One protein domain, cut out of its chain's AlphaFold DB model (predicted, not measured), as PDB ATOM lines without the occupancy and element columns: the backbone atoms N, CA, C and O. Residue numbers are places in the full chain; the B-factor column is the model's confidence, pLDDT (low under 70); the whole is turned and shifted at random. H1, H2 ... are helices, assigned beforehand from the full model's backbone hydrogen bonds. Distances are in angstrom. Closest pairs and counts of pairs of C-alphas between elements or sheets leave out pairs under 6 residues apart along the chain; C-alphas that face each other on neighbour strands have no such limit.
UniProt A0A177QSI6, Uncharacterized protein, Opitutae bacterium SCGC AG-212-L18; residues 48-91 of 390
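What this domain is: This is residues 48 to 91 of the 390 residues of an uncharacterized protein of Opitutae bacterium SCGC AG-212-L18 (UniProt A0A177QSI6). Two helices, H1 and then H2, are strung end to end as the arms of a wide, open V, with a short unwound link at the corner and no contact between the arms. After H2 a short tail, residues 88 to 91, turns away. The printed part has 44 residues with two named helices and no named strand, and its class is all helix. It is extended, with a radius of gyration of the C-alphas of 17.7 A and spans of 53 by 24 by 9 A.

Where its parts are: H1, residues 48 to 63, begins at C-alpha 48 (146.622, 89.836, 104.907) and is 22.3 A long. H2, residues 68 to 87, is 28.6 A long and ends at C-alpha 87 (144.193, 131.263, 137.460).

How they stand to each other: H1 and H2 are apart, joined by a tight link of 4 residues. In both helices every O i to N i+4 pair is within hydrogen-bond range.

The domain as a whole: The C-alphas farthest apart, those of Ile 48 and Lys 87, are 52.7 A apart. The printed part has no cut. Residues 58 to 65 and residue 71 have pLDDT under 70.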
ATOM      1  N   ILE A  48     146.808  90.270 103.512       74.50
ATOM      2  CA  ILE A  48     146.622  89.836 104.907       74.50
ATOM      3  C   ILE A  48     147.942  89.933 105.689       74.50
ATOM      4  O   ILE A  48     147.955  90.395 106.827       74.50
ATOM      5  N   ILE A  49     149.065  89.541 105.081       82.56
ATOM      6  CA  ILE A  49     150.393  89.641 105.706       82.56
ATOM      7  C   ILE A  49     150.794  91.109 105.914       82.56
ATOM      8  O   ILE A  49     151.249  91.464 107.001       82.56
ATOM      9  N   ALA A  50     150.588  91.973 104.916       86.50
ATOM     10  CA  ALA A  50     150.883  93.400 105.034       86.50
ATOM     11  C   ALA A  50     150.044  94.076 106.133       86.50
ATOM     12  O   ALA A  50     150.561  94.869 106.919       86.50
ATOM     13  N   GLU A  51     148.763  93.725 106.233       78.69
ATOM     14  CA  GLU A  51     147.860  94.267 107.247       78.69
ATOM     15  C   GLU A  51     148.216  93.768 108.657       78.69
ATOM     16  O   GLU A  51     148.269  94.558 109.599       78.69
ATOM     17  N   LYS A  52     148.582  92.486 108.792       77.75
ATOM     18  CA  LYS A  52     149.088  91.912 110.048       77.75
ATOM     19  C   LYS A  52     150.381  92.588 110.511       77.75
ATOM     20  O   LYS A  52     150.518  92.878 111.698       77.75
ATOM     21  N   ASN A  53     151.302  92.884 109.593       82.12
ATOM     22  CA  ASN A  53     152.545  93.588 109.916       82.12
ATOM     23  C   ASN A  53     152.283  95.039 110.345       82.12
ATOM     24  O   ASN A  53     152.848  95.482 111.338       82.12
ATOM     25  N   LYS A  54     151.349  95.735 109.689       84.19
ATOM     26  CA  LYS A  54     150.927  97.090 110.080       84.19
ATOM     27  C   LYS A  54     150.281  97.130 111.470       84.19
ATOM     28  O   LYS A  54     150.438  98.106 112.199       84.19
ATOM     29  N   ILE A  55     149.540  96.087 111.849       70.62
ATOM     30  CA  ILE A  55     148.979  95.950 113.203       70.62
ATOM     31  C   ILE A  55     150.090  95.669 114.221       70.62
ATOM     32  O   ILE A  55     150.084  96.261 115.296       70.62
ATOM     33  N   ARG A  56     151.058  94.811 113.878       70.69
ATOM     34  CA  ARG A  56     152.203  94.493 114.740       70.69
ATOM     35  C   ARG A  56     153.062  95.722 115.041       70.69
ATOM     36  O   ARG A  56     153.352  95.970 116.200       70.69
ATOM     37  N   GLU A  57     153.366  96.523 114.024       77.69
ATOM     38  CA  GLU A  57     154.115  97.780 114.156       77.69
ATOM     39  C   GLU A  57     153.375  98.793 115.047       77.69
ATOM     40  O   GLU A  57     153.964  99.430 115.916       77.69
ATOM     41  N   LYS A  58     152.045  98.890 114.914       69.94
ATOM     42  CA  LYS A  58     151.224  99.719 115.810       69.94
ATOM     43  C   LYS A  58     151.235  99.219 117.255       69.94
ATOM     44  O   LYS A  58     151.256 100.038 118.165       69.94
ATOM     45  N   LEU A  59     151.210  97.905 117.472       57.28
ATOM     46  CA  LEU A  59     151.269  97.317 118.814       57.28
ATOM     47  C   LEU A  59     152.652  97.481 119.456       57.28
ATOM     48  O   LEU A  59     152.723  97.746 120.651       57.28
ATOM     49  N   GLU A  60     153.733  97.391 118.679       68.44
ATOM     50  CA  GLU A  60     155.094  97.678 119.156       68.44
ATOM     51  C   GLU A  60     155.255  99.156 119.542       68.44
ATOM     52  O   GLU A  60     155.813  99.446 120.599       68.44
ATOM     53  N   ASN A  61     154.654 100.079 118.784       63.47
ATOM     54  CA  ASN A  61     154.638 101.505 119.126       63.47
ATOM     55  C   ASN A  61     153.789 101.831 120.369       63.47
ATOM     56  O   ASN A  61     154.106 102.769 121.089       63.47
ATOM     57  N   ILE A  62     152.728 101.063 120.650       59.34
ATOM     58  CA  ILE A  62     151.910 101.216 121.872       59.34
ATOM     59  C   ILE A  62     152.588 100.555 123.086       59.34
ATOM     60  O   ILE A  62     152.420 101.006 124.216       59.34
ATOM     61  N   SER A  63     153.359  99.486 122.870       43.59
ATOM     62  CA  SER A  63     154.082  98.764 123.925       43.59
ATOM     63  C   SER A  63     155.409  99.423 124.319       43.59
ATOM     64  O   SER A  63     156.010  99.023 125.323       43.59
ATOM     65  N   ALA A  64     155.894 100.395 123.546       63.84
ATOM     66  CA  ALA A  64     157.065 101.175 123.904       63.84
ATOM     67  C   ALA A  64     156.737 102.031 125.134       63.84
ATOM     68  O   ALA A  64     155.835 102.867 125.114       63.84
ATOM     69  N   LYS A  65     157.456 101.798 126.240       61.97
ATOM     70  CA  LYS A  65     157.345 102.648 127.430       61.97
ATOM     71  C   LYS A  65     157.678 104.089 127.022       61.97
ATOM     72  O   LYS A  65     158.702 104.265 126.357       61.97
ATOM     73  N   PRO A  66     156.874 105.089 127.429       71.38
ATOM     74  CA  PRO A  66     157.137 106.473 127.071       71.38
ATOM     75  C   PRO A  66     158.533 106.841 127.551       71.38
ATOM     76  O   PRO A  66     158.915 106.524 128.687       71.38
ATOM     77  N   THR A  67     159.302 107.455 126.663       81.88
ATOM     78  CA  THR A  67     160.666 107.883 126.960       81.88
ATOM     79  C   THR A  67     160.656 108.868 128.136       81.88
ATOM     80  O   THR A  67     159.654 109.554 128.364       81.88
ATOM     81  N   PRO A  68     161.747 108.978 128.914       76.06
ATOM     82  CA  PRO A  68     161.823 109.951 130.007       76.06
ATOM     83  C   PRO A  68     161.510 111.392 129.564       76.06
ATOM     84  O   PRO A  68     160.961 112.173 130.337       76.06
ATOM     85  N   GLU A  69     161.798 111.735 128.307       81.88
ATOM     86  CA  GLU A  69     161.453 113.029 127.708       81.88
ATOM     87  C   GLU A  69     159.941 113.194 127.498       81.88
ATOM     88  O   GLU A  69     159.387 114.235 127.851       81.88
ATOM     89  N   GLU A  70     159.249 112.166 127.005       77.31
ATOM     90  CA  GLU A  70     157.786 112.169 126.850       77.31
ATOM     91  C   GLU A  70     157.069 112.214 128.203       77.31
ATOM     92  O   GLU A  70     156.081 112.934 128.355       77.31
ATOM     93  N   GLN A  71     157.593 111.511 129.212       68.69
ATOM     94  CA  GLN A  71     157.065 111.562 130.580       68.69
ATOM     95  C   GLN A  71     157.246 112.953 131.202       68.69
ATOM     96  O   GLN A  71     156.312 113.493 131.797       68.69
ATOM     97  N   ASN A  72     158.418 113.571 131.020       78.31
ATOM     98  CA  ASN A  72     158.678 114.930 131.494       78.31
ATOM     99  C   ASN A  72     157.814 115.967 130.773       78.31
ATOM    100  O   ASN A  72     157.313 116.893 131.410       78.31
ATOM    101  N   LYS A  73     157.585 115.801 129.468       87.25
ATOM    102  CA  LYS A  73     156.685 116.664 128.703       87.25
ATOM    103  C   LYS A  73     155.239 116.545 129.196       87.25
ATOM    104  O   LYS A  73     154.602 117.567 129.440       87.25
ATOM    105  N   ALA A  74     154.755 115.326 129.441       73.81
ATOM    106  CA  ALA A  74     153.425 115.093 130.002       73.81
ATOM    107  C   ALA A  74     153.270 115.696 131.412       73.81
ATOM    108  O   ALA A  74     152.246 116.304 131.722       73.81
ATOM    109  N   LEU A  75     154.305 115.600 132.257       74.38
ATOM    110  CA  LEU A  75     154.328 116.233 133.580       74.38
ATOM    111  C   LEU A  75     154.316 117.768 133.498       74.38
ATOM    112  O   LEU A  75     153.614 118.414 134.278       74.38
ATOM    113  N   GLN A  76     155.044 118.364 132.550       83.56
ATOM    114  CA  GLN A  76     155.032 119.813 132.321       83.56
ATOM    115  C   GLN A  76     153.670 120.306 131.816       83.56
ATOM    116  O   GLN A  76     153.187 121.348 132.264       83.56
ATOM    117  N   GLU A  77     153.023 119.555 130.924       80.81
ATOM    118  CA  GLU A  77     151.677 119.867 130.431       80.81
ATOM    119  C   GLU A  77     150.622 119.736 131.542       80.81
ATOM    120  O   GLU A  77     149.789 120.632 131.703       80.81
ATOM    121  N   ALA A  78     150.717 118.707 132.390       73.00
ATOM    122  CA  ALA A  78     149.857 118.549 133.564       73.00
ATOM    123  C   ALA A  78     150.054 119.683 134.588       73.00
ATOM    124  O   ALA A  78     149.079 120.240 135.098       73.00
ATOM    125  N   ALA A  79     151.299 120.089 134.855       77.31
ATOM    126  CA  ALA A  79     151.598 121.211 135.746       77.31
ATOM    127  C   ALA A  79     151.059 122.543 135.197       77.31
ATOM    128  O   ALA A  79     150.497 123.349 135.945       77.31
ATOM    129  N   LYS A  80     151.167 122.759 133.878       82.56
ATOM    130  CA  LYS A  80     150.596 123.927 133.199       82.56
ATOM    131  C   LYS A  80     149.069 123.949 133.308       82.56
ATOM    132  O   LYS A  80     148.510 124.997 133.623       82.56
ATOM    133  N   TYR A  81     148.409 122.801 133.140       77.69
ATOM    134  CA  TYR A  81     146.961 122.665 133.320       77.69
ATOM    135  C   TYR A  81     146.510 123.017 134.748       77.69
ATOM    136  O   TYR A  81     145.562 123.784 134.924       77.69
ATOM    137  N   VAL A  82     147.213 122.530 135.778       72.81
ATOM    138  CA  VAL A  82     146.895 122.838 137.187       72.81
ATOM    139  C   VAL A  82     147.053 124.334 137.483       72.81
ATOM    140  O   VAL A  82     146.178 124.934 138.109       72.81
ATOM    141  N   LEU A  83     148.125 124.959 136.987       77.38
ATOM    142  CA  LEU A  83     148.353 126.403 137.125       77.38
ATOM    143  C   LEU A  83     147.291 127.237 136.398       77.38
ATOM    144  O   LEU A  83     146.869 128.281 136.896       77.38
ATOM    145  N   GLU A  84     146.840 126.795 135.227       76.25
ATOM    146  CA  GLU A  84     145.815 127.496 134.454       76.25
ATOM    147  C   GLU A  84     144.423 127.355 135.094       76.25
ATOM    148  O   GLU A  84     143.679 128.334 135.164       76.25
ATOM    149  N   LYS A  85     144.121 126.194 135.694       73.44
ATOM    150  CA  LYS A  85     142.910 125.956 136.500       73.44
ATOM    151  C   LYS A  85     142.871 126.809 137.774       73.44
ATOM    152  O   LYS A  85     141.793 127.246 138.168       73.44
ATOM    153  N   GLN A  86     144.024 127.088 138.390       70.19
ATOM    154  CA  GLN A  86     144.120 128.004 139.537       70.19
ATOM    155  C   GLN A  86     143.917 129.475 139.152       70.19
ATOM    156  O   GLN A  86     143.375 130.241 139.946       70.19
ATOM    157  N   LYS A  87     144.337 129.880 137.945       81.38
ATOM    158  CA  LYS A  87     144.193 131.263 137.460       81.38
ATOM    159  C   LYS A  87     142.787 131.581 136.950       81.38
ATOM    160  O   LYS A  87     142.312 132.693 137.157       81.38
ATOM    161  N   ASP A  88     142.131 130.631 136.282       83.38
ATOM    162  CA  ASP A  88     140.766 130.787 135.774       83.38
ATOM    163  C   ASP A  88     140.001 129.446 135.849       83.38
ATOM    164  O   ASP A  88     140.086 128.611 134.936       83.38
ATOM    165  N   PRO A  89     139.209 129.233 136.916       77.06
ATOM    166  CA  PRO A  89     138.473 127.989 137.133       77.06
ATOM    167  C   PRO A  89     137.511 127.637 135.990       77.06
ATOM    168  O   PRO A  89     137.279 126.458 135.717       77.06
ATOM    169  N   LYS A  90     136.972 128.644 135.282       79.81
ATOM    170  CA  LYS A  90     136.027 128.434 134.173       79.81
ATOM    171  C   LYS A  90     136.731 127.924 132.916       79.81
ATOM    172  O   LYS A  90     136.149 127.134 132.172       79.81
ATOM    173  N   LYS A  91     137.982 128.331 132.676       76.25
ATOM    174  CA  LYS A  91     138.816 127.751 131.608       76.25
ATOM    175  C   LYS A  91     139.238 126.322 131.931       76.25
ATOM    176  O   LYS A  91     139.155 125.469 131.053       76.25
TER     177      LYS A  91